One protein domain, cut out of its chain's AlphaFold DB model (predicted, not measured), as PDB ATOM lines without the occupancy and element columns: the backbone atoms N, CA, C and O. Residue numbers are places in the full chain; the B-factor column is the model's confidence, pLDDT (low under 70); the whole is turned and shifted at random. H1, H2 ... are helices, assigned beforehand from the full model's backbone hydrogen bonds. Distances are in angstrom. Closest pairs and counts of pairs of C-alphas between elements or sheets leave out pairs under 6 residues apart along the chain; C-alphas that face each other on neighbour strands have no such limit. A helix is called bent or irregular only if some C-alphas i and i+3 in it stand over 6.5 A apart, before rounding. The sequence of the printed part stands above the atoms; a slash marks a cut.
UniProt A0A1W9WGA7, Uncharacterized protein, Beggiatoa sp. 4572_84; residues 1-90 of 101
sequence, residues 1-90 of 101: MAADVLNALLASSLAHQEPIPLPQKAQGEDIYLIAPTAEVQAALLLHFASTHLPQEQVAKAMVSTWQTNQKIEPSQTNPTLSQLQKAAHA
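This is residues 1 to 90 of the 101 residues of an uncharacterized protein of Beggiatoa sp. 4572_84 (UniProt A0A1W9WGA7). H2, H3 and H4 make a small, loosely formed up-and-down bundle in which H4 packs on both H2 and H3, while H3 folds back after H2 and comes close to it near their link; H1 lies outside this bundle and packs at a slant on H2. The long loop between H1 and H2 reaches out from this body, and its residues 23 to 32 stick out as a free arm. The printed part has 90 residues with four named helices, H1, H2, H3 and H4 in that order, and no named strand; the class is all helix. The whole is only just compact, close to loose, with a radius of gyration of the C-alphas of 14.4 A, and elongated, spanning 44 by 25 by 23 A.

H2 is residues 38 to 52, 21.3 A from first to last C-alpha, and begins at C-alpha 38 at (176.849, 251.104, 140.951). H1 is residues 2 to 15, 20.0 A long, with C-alpha 2 at (164.311, 243.725, 135.575). H4 is residues 81 to 90, 14.2 A long, and ends at C-alpha 90 at (185.957, 250.235, 159.665). H3 is residues 55 to 66, 12.5 A long; it is irregular, with C-alphas 61 and 64 lying 8.0 A apart.

H2, H3 and H4 form a bundle, helices side by side, that is up and down, each running against the one before it in the chain. H2 and H4 touch, with the C-alphas of Ala 49 and Ala 87 closest at 6.4 A, and run the same way at a shallow tilt of 25 degrees. H3 and H4 form a helical hairpin: they touch, their closest C-alphas being those of Ala 61 and Ala 90 at 6.3 A, and run opposite ways at a shallow tilt of 5 degrees. H2 and H3 are close but not clearly touching, with the C-alphas of Ser 50 and Val 58 closest at 5.8 A. H1 and H2 touch, the C-alphas of Ala 11 and Val 40 being closest at 6.6 A, and run the same way at a steep tilt of 40 degrees. H1 is apart from H3 and from H4. In H1, H2 and H4 every O i to N i+4 pair is within hydrogen-bond range; in H3 it is 6 of 8.

The two C-alphas farthest apart, those of Glu 29 and Lys 71, are 45.8 A apart. Without residues 23 to 32, which stand free, the body spans 39 by 26 by 23 A. The printed part has no cut. The links from H1 to H2, 22 residues, and from H3 to H4, 14 residues, are long; the link from H2 to H3, 2 residues, is tight. The mean pLDDT of the printed part is 72.0, and residues 50 to 79 are under 70.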
ATOM      1  N   MET A   1     162.982 247.458 132.675       74.50
ATOM      2  CA  MET A   1     163.636 246.126 132.619       74.50
ATOM      3  C   MET A   1     163.820 245.598 134.043       74.50
ATOM      4  O   MET A   1     163.584 246.349 134.981       74.50
ATOM      5  N   ALA A   2     164.198 244.328 134.236       85.19
ATOM      6  CA  ALA A   2     164.311 243.725 135.575       85.19
ATOM      7  C   ALA A   2     165.292 244.473 136.508       85.19
ATOM      8  O   ALA A   2     165.005 244.638 137.690       85.19
ATOM      9  N   ALA A   3     166.397 244.999 135.966       87.38
ATOM     10  CA  ALA A   3     167.351 245.817 136.717       87.38
ATOM     11  C   ALA A   3     166.747 247.144 137.216       87.38
ATOM     12  O   ALA A   3     166.991 247.525 138.354       87.38
ATOM     13  N   ASP A   4     165.912 247.821 136.421       87.00
ATOM     14  CA  ASP A   4     165.273 249.085 136.829       87.00
ATOM     15  C   ASP A   4     164.328 248.884 138.015       87.00
ATOM     16  O   ASP A   4     164.314 249.678 138.952       87.00
ATOM     17  N   VAL A   5     163.566 247.783 137.991       92.38
ATOM     18  CA  VAL A   5     162.677 247.404 139.095       92.38
ATOM     19  C   VAL A   5     163.497 247.094 140.346       92.38
ATOM     20  O   VAL A   5     163.154 247.561 141.429       92.38
ATOM     21  N   LEU A   6     164.609 246.366 140.199       90.62
ATOM     22  CA  LEU A   6     165.518 246.084 141.308       90.62
ATOM     23  C   LEU A   6     166.103 247.368 141.910       90.62
ATOM     24  O   LEU A   6     166.105 247.518 143.130       90.62
ATOM     25  N   ASN A   7     166.557 248.303 141.072       88.69
ATOM     26  CA  ASN A   7     167.076 249.596 141.519       88.69
ATOM     27  C   ASN A   7     166.029 250.370 142.321       88.69
ATOM     28  O   ASN A   7     166.328 250.839 143.416       88.69
ATOM     29  N   ALA A   8     164.804 250.466 141.797       87.69
ATOM     30  CA  ALA A   8     163.718 251.189 142.451       87.69
ATOM     31  C   ALA A   8     163.344 250.565 143.805       87.69
ATOM     32  O   ALA A   8     163.190 251.289 144.787       87.69
ATOM     33  N   LEU A   9     163.248 249.234 143.875       90.81
ATOM     34  CA  LEU A   9     162.936 248.524 145.118       90.81
ATOM     35  C   LEU A   9     164.027 248.718 146.172       90.81
ATOM     36  O   LEU A   9     163.725 249.101 147.296       90.81
ATOM     37  N   LEU A  10     165.294 248.509 145.809       88.56
ATOM     38  CA  LEU A  10     166.403 248.642 146.756       88.56
ATOM     39  C   LEU A  10     166.580 250.089 147.231       88.56
ATOM     40  O   LEU A  10     166.817 250.312 148.416       88.56
ATOM     41  N   ALA A  11     166.418 251.069 146.338       83.56
ATOM     42  CA  ALA A  11     166.440 252.481 146.707       83.56
ATOM     43  C   ALA A  11     165.289 252.836 147.663       83.56
ATOM     44  O   ALA A  11     165.511 253.527 148.653       83.56
ATOM     45  N   SER A  12     164.081 252.321 147.409       83.56
ATOM     46  CA  SER A  12     162.925 252.491 148.297       83.56
ATOM     47  C   SER A  12     163.176 251.876 149.675       83.56
ATOM     48  O   SER A  12     162.968 252.533 150.693       83.56
ATOM     49  N   SER A  13     163.680 250.644 149.737       85.12
ATOM     50  CA  SER A  13     163.948 249.983 151.017       85.12
ATOM     51  C   SER A  13     165.054 250.681 151.814       85.12
ATOM     52  O   SER A  13     164.914 250.854 153.023       85.12
ATOM     53  N   LEU A  14     166.110 251.173 151.152       80.56
ATOM     54  CA  LEU A  14     167.111 252.044 151.783       80.56
ATOM     55  C   LEU A  14     166.477 253.334 152.324       80.56
ATOM     56  O   LEU A  14     166.784 253.749 153.442       80.56
ATOM     57  N   ALA A  15     165.569 253.937 151.549       77.75
ATOM     58  CA  ALA A  15     164.883 255.170 151.909       77.75
ATOM     59  C   ALA A  15     163.982 255.028 153.139       77.75
ATOM     60  O   ALA A  15     163.934 255.917 153.990       77.75
ATOM     61  N   HIS A  16     163.303 253.890 153.253       78.19
ATOM     62  CA  HIS A  16     162.364 253.604 154.332       78.19
ATOM     63  C   HIS A  16     162.974 252.791 155.480       78.19
ATOM     64  O   HIS A  16     162.254 252.427 156.408       78.19
ATOM     65  N   GLN A  17     164.291 252.543 155.450       74.75
ATOM     66  CA  GLN A  17     165.004 251.711 156.430       74.75
ATOM     67  C   GLN A  17     164.372 250.318 156.587       74.75
ATOM     68  O   GLN A  17     164.348 249.738 157.675       74.75
ATOM     69  N   GLU A  18     163.840 249.785 155.492       81.88
ATOM     70  CA  GLU A  18     163.253 248.454 155.465       81.88
ATOM     71  C   GLU A  18     164.352 247.384 155.519       81.88
ATOM     72  O   GLU A  18     165.476 247.619 155.066       81.88
ATOM     73  N   PRO A  19     164.057 246.181 156.039       81.81
ATOM     74  CA  PRO A  19     165.003 245.075 156.008       81.81
ATOM     75  C   PRO A  19     165.371 244.701 154.566       81.81
ATOM     76  O   PRO A  19     164.512 244.283 153.790       81.81
ATOM     77  N   ILE A  20     166.655 244.793 154.224       85.88
ATOM     78  CA  ILE A  20     167.161 244.391 152.908       85.88
ATOM     79  C   ILE A  20     167.774 242.990 153.020       85.88
ATOM     80  O   ILE A  20     168.753 242.812 153.753       85.88
ATOM     81  N   PRO A  21     167.232 241.976 152.321       82.94
ATOM     82  CA  PRO A  21     167.795 240.636 152.354       82.94
ATOM     83  C   PRO A  21     169.152 240.598 151.643       82.94
ATOM     84  O   PRO A  21     169.356 241.247 150.615       82.94
ATOM     85  N   LEU A  22     170.077 239.789 152.163       80.50
ATOM     86  CA  LEU A  22     171.341 239.533 151.477       80.50
ATOM     87  C   LEU A  22     171.094 238.730 150.190       80.50
ATOM     88  O   LEU A  22     170.263 237.814 150.191       80.50
ATOM     89  N   PRO A  23     171.830 239.025 149.104       81.31
ATOM     90  CA  PRO A  23     171.738 238.246 147.880       81.31
ATOM     91  C   PRO A  23     172.114 236.790 148.166       81.31
ATOM     92  O   PRO A  23     173.144 236.493 148.777       81.31
ATOM     93  N   GLN A  24     171.262 235.867 147.726       78.25
ATOM     94  CA  GLN A  24     171.522 234.439 147.861       78.25
ATOM     95  C   GLN A  24     172.513 233.975 146.791       78.25
ATOM     96  O   GLN A  24     172.542 234.497 145.675       78.25
ATOM     97  N   LYS A  25     173.322 232.960 147.118       76.50
ATOM     98  CA  LYS A  25     174.130 232.274 146.105       76.50
ATOM     99  C   LYS A  25     173.188 231.608 145.104       76.50
ATOM    100  O   LYS A  25     172.312 230.849 145.507       76.50
ATOM    101  N   ALA A  26     173.395 231.882 143.821       77.38
ATOM    102  CA  ALA A  26     172.675 231.235 142.733       77.38
ATOM    103  C   ALA A  26     172.879 229.702 142.784       77.38
ATOM    104  O   ALA A  26     174.016 229.247 142.914       77.38
ATOM    105  N   GLN A  27     171.799 228.913 142.715       77.50
ATOM    106  CA  GLN A  27     171.827 227.438 142.688       77.50
ATOM    107  C   GLN A  27     170.883 226.887 141.610       77.50
ATOM    108  O   GLN A  27     169.680 227.128 141.684       77.50
ATOM    109  N   GLY A  28     171.414 226.172 140.614       80.06
ATOM    110  CA  GLY A  28     170.659 225.663 139.456       80.06
ATOM    111  C   GLY A  28     171.337 225.980 138.117       80.06
ATOM    112  O   GLY A  28     172.302 226.741 138.084       80.06
ATOM    113  N   GLU A  29     170.849 225.376 137.030       76.38
ATOM    114  CA  GLU A  29     171.442 225.512 135.686       76.38
ATOM    115  C   GLU A  29     170.933 226.750 134.918       76.38
ATOM    116  O   GLU A  29     171.695 227.346 134.164       76.38
ATOM    117  N   ASP A  30     169.706 227.214 135.190       83.06
ATOM    118  CA  ASP A  30     169.051 228.310 134.454       83.06
ATOM    119  C   ASP A  30     168.766 229.531 135.344       83.06
ATOM    120  O   ASP A  30     167.619 229.837 135.682       83.06
ATOM    121  N   ILE A  31     169.817 230.245 135.758       82.62
ATOM    122  CA  ILE A  31     169.681 231.439 136.608       82.62
ATOM    123  C   ILE A  31     170.147 232.673 135.869       82.62
ATOM    124  O   ILE A  31     171.287 232.764 135.420       82.62
ATOM    125  N   TYR A  32     169.273 233.673 135.843       82.94
ATOM    126  CA  TYR A  32     169.607 235.000 135.363       82.94
ATOM    127  C   TYR A  32     169.819 235.943 136.546       82.94
ATOM    128  O   TYR A  32     168.878 236.295 137.259       82.94
ATOM    129  N   LEU A  33     171.070 236.343 136.766       85.50
ATOM    130  CA  LEU A  33     171.411 237.330 137.782       85.50
ATOM    131  C   LEU A  33     171.245 238.739 137.224       85.50
ATOM    132  O   LEU A  33     171.630 239.039 136.096       85.50
ATOM    133  N   ILE A  34     170.703 239.617 138.057       88.56
ATOM    134  CA  ILE A  34     170.631 241.049 137.796       88.56
ATOM    135  C   ILE A  34     171.421 241.779 138.872       88.56
ATOM    136  O   ILE A  34     171.315 241.467 140.057       88.56
ATOM    137  N   ALA A  35     172.225 242.747 138.450       88.06
ATOM    138  CA  ALA A  35     172.920 243.648 139.351       88.06
ATOM    139  C   ALA A  35     172.204 245.008 139.352       88.06
ATOM    140  O   ALA A  35     171.785 245.467 138.283       88.06
ATOM    141  N   PRO A  36     172.060 245.662 140.515       90.44
ATOM    142  CA  PRO A  36     171.618 247.045 140.549       90.44
ATOM    143  C   PRO A  36     172.729 247.974 140.031       90.44
ATOM    144  O   PRO A  36     173.862 247.544 139.802       90.44
ATOM    145  N   THR A  37     172.436 249.257 139.842       89.50
ATOM    146  CA  THR A  37     173.442 250.249 139.426       89.50
ATOM    147  C   THR A  37     174.543 250.399 140.473       89.50
ATOM    148  O   THR A  37     174.336 250.134 141.657       89.50
ATOM    149  N   ALA A  38     175.722 250.863 140.049       88.31
ATOM    150  CA  ALA A  38     176.849 251.104 140.951       88.31
ATOM    151  C   ALA A  38     176.488 252.054 142.110       88.31
ATOM    152  O   ALA A  38     176.953 251.866 143.229       88.31
ATOM    153  N   GLU A  39     175.612 253.027 141.861       83.88
ATOM    154  CA  GLU A  39     175.119 253.981 142.861       83.88
ATOM    155  C   GLU A  39     174.329 253.272 143.972       83.88
ATOM    156  O   GLU A  39     174.627 253.431 145.156       83.88
ATOM    157  N   VAL A  40     173.380 252.407 143.593       85.69
ATOM    158  CA  VAL A  40     172.597 251.602 144.542       85.69
ATOM    159  C   VAL A  40     173.493 250.592 145.266       85.69
ATOM    160  O   VAL A  40     173.374 250.428 146.479       85.69
ATOM    161  N   GLN A  41     174.435 249.955 144.561       88.06
ATOM    162  CA  GLN A  41     175.417 249.056 145.181       88.06
ATOM    163  C   GLN A  41     176.242 249.772 146.259       88.06
ATOM    164  O   GLN A  41     176.420 249.244 147.356       88.06
ATOM    165  N   ALA A  42     176.707 250.989 145.980       85.69
ATOM    166  CA  ALA A  42     177.496 251.774 146.919       85.69
ATOM    167  C   ALA A  42     176.691 252.167 148.170       85.69
ATOM    168  O   ALA A  42     177.198 252.076 149.292       85.69
ATOM    169  N   ALA A  43     175.420 252.543 147.996       82.62
ATOM    170  CA  ALA A  43     174.519 252.825 149.111       82.62
ATOM    171  C   ALA A  43     174.257 251.577 149.980       82.62
ATOM    172  O   ALA A  43     174.293 251.664 151.210       82.62
ATOM    173  N   LEU A  44     174.078 250.404 149.361       84.19
ATOM    174  CA  LEU A  44     173.914 249.128 150.068       84.19
ATOM    175  C   LEU A  44     175.150 248.745 150.886       84.19
ATOM    176  O   LEU A  44     175.012 248.299 152.023       84.19
ATOM    177  N   LEU A  45     176.356 248.950 150.346       83.69
ATOM    178  CA  LEU A  45     177.601 248.681 151.075       83.69
ATOM    179  C   LEU A  45     177.686 249.503 152.366       83.69
ATOM    180  O   LEU A  45     178.015 248.962 153.420       83.69
ATOM    181  N   LEU A  46     177.337 250.793 152.309       78.19
ATOM    182  CA  LEU A  46     177.292 251.638 153.505       78.19
ATOM    183  C   LEU A  46     176.189 251.220 154.479       78.19
ATOM    184  O   LEU A  46     176.408 251.250 155.693       78.19
ATOM    185  N   HIS A  47     175.024 250.821 153.967       79.94
ATOM    186  CA  HIS A  47     173.929 250.323 154.792       79.94
ATOM    187  C   HIS A  47     174.355 249.081 155.581       79.94
ATOM    188  O   HIS A  47     174.316 249.102 156.811       79.94
ATOM    189  N   PHE A  48     174.867 248.044 154.913       77.12
ATOM    190  CA  PHE A  48     175.320 246.830 155.598       77.12
ATOM    191  C   PHE A  48     176.500 247.102 156.541       77.12
ATOM    192  O   PHE A  48     176.564 246.544 157.637       77.12
ATOM    193  N   ALA A  49     177.396 248.028 156.185       74.88
ATOM    194  CA  ALA A  49     178.453 248.459 157.094       74.88
ATOM    195  C   ALA A  49     177.909 249.060 158.395       74.88
ATOM    196  O   ALA A  49     178.425 248.786 159.480       74.88
ATOM    197  N   SER A  50     176.842 249.859 158.295       69.69
ATOM    198  CA  SER A  50     176.200 250.476 159.456       69.69
ATOM    199  C   SER A  50     175.500 249.463 160.362       69.69
ATOM    200  O   SER A  50     175.509 249.640 161.577       69.69
ATOM    201  N   THR A  51     174.935 248.388 159.802       68.00
ATOM    202  CA  THR A  51     174.205 247.372 160.576       68.00
ATOM    203  C   THR A  51     175.128 246.404 161.317       68.00
ATOM    204  O   THR A  51     174.712 245.802 162.303       68.00
ATOM    205  N   HIS A  52     176.374 246.236 160.858       63.75
ATOM    206  CA  HIS A  52     177.347 245.306 161.450       63.75
ATOM    207  C   HIS A  52     178.233 245.916 162.548       63.75
ATOM    208  O   HIS A  52     178.888 245.174 163.280       63.75
ATOM    209  N   LEU A  53     178.268 247.243 162.685       60.56
ATOM    210  CA  LEU A  53     179.121 247.938 163.650       60.56
ATOM    211  C   LEU A  53     178.310 248.430 164.869       60.56
ATOM    212  O   LEU A  53     177.162 248.849 164.720       60.56
ATOM    213  N   PRO A  54     178.894 248.457 166.086       57.97
ATOM    214  CA  PRO A  54     178.276 249.112 167.239       57.97
ATOM    215  C   PRO A  54     178.031 250.598 166.945       57.97
ATOM    216  O   PRO A  54     178.892 251.257 166.362       57.97
ATOM    217  N   GLN A  55     176.896 251.144 167.386       53.81
ATOM    218  CA  GLN A  55     176.415 252.496 167.049       53.81
ATOM    219  C   GLN A  55     177.466 253.613 167.260       53.81
ATOM    220  O   GLN A  55     177.535 254.568 166.488       53.81
ATOM    221  N   GLU A  56     178.355 253.461 168.247       51.88
ATOM    222  CA  GLU A  56     179.458 254.391 168.539       51.88
ATOM    223  C   GLU A  56     180.638 254.301 167.548       51.88
ATOM    224  O   GLU A  56     181.295 255.307 167.260       51.88
ATOM    225  N   GLN A  57     180.901 253.114 166.991       53.94
ATOM    226  CA  GLN A  57     181.918 252.897 165.955       53.94
ATOM    227  C   GLN A  57     181.396 253.298 164.572       53.94
ATOM    228  O   GLN A  57     182.135 253.914 163.805       53.94
ATOM    229  N   VAL A  58     180.106 253.047 164.300       53.16
ATOM    230  CA  VAL A  58     179.390 253.571 163.123       53.16
ATOM    231  C   VAL A  58     179.470 255.091 163.100       53.16
ATOM    232  O   VAL A  58     179.847 255.672 162.085       53.16
ATOM    233  N   ALA A  59     179.173 255.736 164.235       53.06
ATOM    234  CA  ALA A  59     179.288 257.177 164.369       53.06
ATOM    235  C   ALA A  59     180.725 257.623 164.075       53.06
ATOM    236  O   ALA A  59     180.923 258.372 163.132       53.06
ATOM    237  N   LYS A  60     181.760 257.123 164.760       52.25
ATOM    238  CA  LYS A  60     183.147 257.571 164.502       52.25
ATOM    239  C   LYS A  60     183.638 257.344 163.067       52.25
ATOM    240  O   LYS A  60     184.333 258.207 162.536       52.25
ATOM    241  N   ALA A  61     183.280 256.224 162.440       52.44
ATOM    242  CA  ALA A  61     183.661 255.932 161.058       52.44
ATOM    243  C   ALA A  61     182.875 256.771 160.036       52.44
ATOM    244  O   ALA A  61     183.388 257.074 158.957       52.44
ATOM    245  N   MET A  62     181.641 257.163 160.376       54.59
ATOM    246  CA  MET A  62     180.695 257.776 159.442       54.59
ATOM    247  C   MET A  62     180.153 259.158 159.864       54.59
ATOM    248  O   MET A  62     179.239 259.669 159.212       54.59
ATOM    249  N   VAL A  63     180.730 259.806 160.892       44.41
ATOM    250  CA  VAL A  63     180.354 261.149 161.404       44.41
ATOM    251  C   VAL A  63     180.367 262.187 160.277       44.41
ATOM    252  O   VAL A  63     179.542 263.093 160.286       44.41
ATOM    253  N   SER A  64     181.213 262.031 159.255       46.59
ATOM    254  CA  SER A  64     181.234 262.941 158.098       46.59
ATOM    255  C   SER A  64     180.214 262.621 156.999       46.59
ATOM    256  O   SER A  64     180.048 263.421 156.089       46.59
ATOM    257  N   THR A  65     179.591 261.441 157.011       42.62
ATOM    258  CA  THR A  65     178.788 260.938 155.879       42.62
ATOM    259  C   THR A  65     177.290 261.007 156.159       42.62
ATOM    260  O   THR A  65     176.518 261.319 155.256       42.62
ATOM    261  N   TRP A  66     176.878 260.778 157.412       42.78
ATOM    262  CA  TRP A  66     175.462 260.809 157.795       42.78
ATOM    263  C   TRP A  66     175.027 262.146 158.395       42.78
ATOM    264  O   TRP A  66     173.939 262.609 158.075       42.78
ATOM    265  N   GLN A  67     175.860 262.832 159.194       39.56
ATOM    266  CA  GLN A  67     175.454 264.117 159.794       39.56
ATOM    267  C   GLN A  67     175.211 265.218 158.751       39.56
ATOM    268  O   GLN A  67     174.356 266.077 158.957       39.56
ATOM    269  N   THR A  68     175.890 265.164 157.606       40.22
ATOM    270  CA  THR A  68     175.681 266.104 156.493       40.22
ATOM    271  C   THR A  68     174.461 265.751 155.631       40.22
ATOM    272  O   THR A  68     173.950 266.616 154.930       40.22
ATOM    273  N   ASN A  69     173.955 264.513 155.719       40.84
ATOM    274  CA  ASN A  69     172.873 263.988 154.878       40.84
ATOM    275  C   ASN A  69     171.567 263.691 155.636       40.84
ATOM    276  O   ASN A  69     170.607 263.249 155.029       40.84
ATOM    277  N   GLN A  70     171.461 263.993 156.936       39.28
ATOM    278  CA  GLN A  70     170.213 263.795 157.702       39.28
ATOM    279  C   GLN A  70     169.068 264.756 157.313       39.28
ATOM    280  O   GLN A  70     167.971 264.659 157.855       39.28
ATOM    281  N   LYS A  71     169.315 265.702 156.398       38.91
ATOM    282  CA  LYS A  71     168.297 266.586 155.801       38.91
ATOM    283  C   LYS A  71     168.011 266.288 154.330       38.91
ATOM    284  O   LYS A  71     167.176 266.971 153.745       38.91
ATOM    285  N   ILE A  72     168.709 265.327 153.730       39.88
ATOM    286  CA  ILE A  72     168.599 265.036 152.305       39.88
ATOM    287  C   ILE A  72     167.888 263.700 152.189       39.88
ATOM    288  O   ILE A  72     168.286 262.720 152.813       39.88
ATOM    289  N   GLU A  73     166.778 263.716 151.460       34.12
ATOM    290  CA  GLU A  73     165.928 262.560 151.236       34.12
ATOM    291  C   GLU A  73     166.775 261.323 150.886       34.12
ATOM    292  O   GLU A  73     167.699 261.413 150.070       34.12
ATOM    293  N   PRO A  74     166.492 260.160 151.492       41.69
ATOM    294  CA  PRO A  74     167.356 258.982 151.415       41.69
ATOM    295  C   PRO A  74     167.341 258.272 150.042       41.69
ATOM    296  O   PRO A  74     167.768 257.128 149.916       41.69
ATOM    297  N   SER A  75     166.898 258.973 148.996       41.31
ATOM    298  CA  SER A  75     166.898 258.565 147.592       41.31
ATOM    299  C   SER A  75     168.150 259.000 146.810       41.31
ATOM    300  O   SER A  75     168.288 258.609 145.653       41.31
ATOM    301  N   GLN A  76     169.065 259.794 147.393       47.81
ATOM    302  CA  GLN A  76     170.196 260.403 146.657       47.81
ATOM    303  C   GLN A  76     171.563 260.336 147.356       47.81
ATOM    304  O   GLN A  76     172.423 261.199 147.168       47.81
ATOM    305  N   THR A  77     171.829 259.313 148.159       56.56
ATOM    306  CA  THR A  77     173.189 259.094 148.661       56.56
ATOM    307  C   THR A  77     174.035 258.490 147.545       56.56
ATOM    308  O   THR A  77     174.017 257.283 147.335       56.56
ATOM    309  N   ASN A  78     174.778 259.334 146.826       63.06
ATOM    310  CA  ASN A  78     175.865 258.902 145.945       63.06
ATOM    311  C   ASN A  78     177.179 259.005 146.742       63.06
ATOM    312  O   ASN A  78     177.811 260.067 146.763       63.06
ATOM    313  N   PRO A  79     177.537 257.978 147.538       69.69
ATOM    314  CA  PRO A  79     178.677 258.072 148.429       69.69
ATOM    315  C   PRO A  79     179.975 258.184 147.637       69.69
ATOM    316  O   PRO A  79     180.204 257.504 146.640       69.69
ATOM    317  N   THR A  80     180.864 259.039 148.122       80.81
ATOM    318  CA  THR A  80     182.188 259.204 147.520       80.81
ATOM    319  C   THR A  80     183.049 257.963 147.761       80.81
ATOM    320  O   THR A  80     182.925 257.287 148.785       80.81
ATOM    321  N   LEU A  81     184.020 257.721 146.875       81.69
ATOM    322  CA  LEU A  81     185.010 256.649 147.047       81.69
ATOM    323  C   LEU A  81     185.723 256.713 148.406       81.69
ATOM    324  O   LEU A  81     185.965 255.687 149.030       81.69
ATOM    325  N   SER A  82     186.006 257.920 148.912       80.19
ATOM    326  CA  SER A  82     186.623 258.097 150.234       80.19
ATOM    327  C   SER A  82     185.731 257.584 151.371       80.19
ATOM    328  O   SER A  82     186.227 257.000 152.333       80.19
ATOM    329  N   GLN A  83     184.414 257.781 151.268       77.38
ATOM    330  CA  GLN A  83     183.455 257.297 152.265       77.38
ATOM    331  C   GLN A  83     183.335 255.772 152.219       77.38
ATOM    332  O   GLN A  83     183.343 255.142 153.275       77.38
ATOM    333  N   LEU A  84     183.315 255.184 151.019       81.75
ATOM    334  CA  LEU A  84     183.338 253.730 150.844       81.75
ATOM    335  C   LEU A  84     184.622 253.114 151.413       81.75
ATOM    336  O   LEU A  84     184.555 252.138 152.155       81.75
ATOM    337  N   GLN A  85     185.782 253.726 151.150       84.06
ATOM    338  CA  GLN A  85     187.069 253.256 151.669       84.06
ATOM    339  C   GLN A  85     187.101 253.267 153.203       84.06
ATOM    340  O   GLN A  85     187.573 252.317 153.827       84.06
ATOM    341  N   LYS A  86     186.590 254.336 153.827       79.06
ATOM    342  CA  LYS A  86     186.502 254.442 155.291       79.06
ATOM    343  C   LYS A  86     185.565 253.393 155.881       79.06
ATOM    344  O   LYS A  86     185.898 252.805 156.906       79.06
ATOM    345  N   ALA A  87     184.421 253.155 155.240       76.81
ATOM    346  CA  ALA A  87     183.469 252.141 155.677       76.81
ATOM    347  C   ALA A  87     184.062 250.728 155.582       76.81
ATOM    348  O   ALA A  87     184.002 249.987 156.560       76.81
ATOM    349  N   ALA A  88     184.711 250.392 154.464       82.19
ATOM    350  CA  ALA A  88     185.410 249.118 154.299       82.19
ATOM    351  C   ALA A  88     186.479 248.924 155.388       82.19
ATOM    352  O   ALA A  88     186.463 247.923 156.101       82.19
ATOM    353  N   HIS A  89     187.327 249.934 155.616       82.25
ATOM    354  CA  HIS A  89     188.350 249.880 156.663       82.25
ATOM    355  C   HIS A  89     187.753 249.708 158.069       82.25
ATOM    356  O   HIS A  89     188.291 248.959 158.882       82.25
ATOM    357  N   ALA A  90     186.638 250.378 158.377       75.56
ATOM    358  CA  ALA A  90     185.957 250.235 159.665       75.56
ATOM    359  C   ALA A  90     185.399 248.819 159.891       75.56
ATOM    360  O   ALA A  90     185.355 248.357 161.027       75.56
TER     361      ALA A  90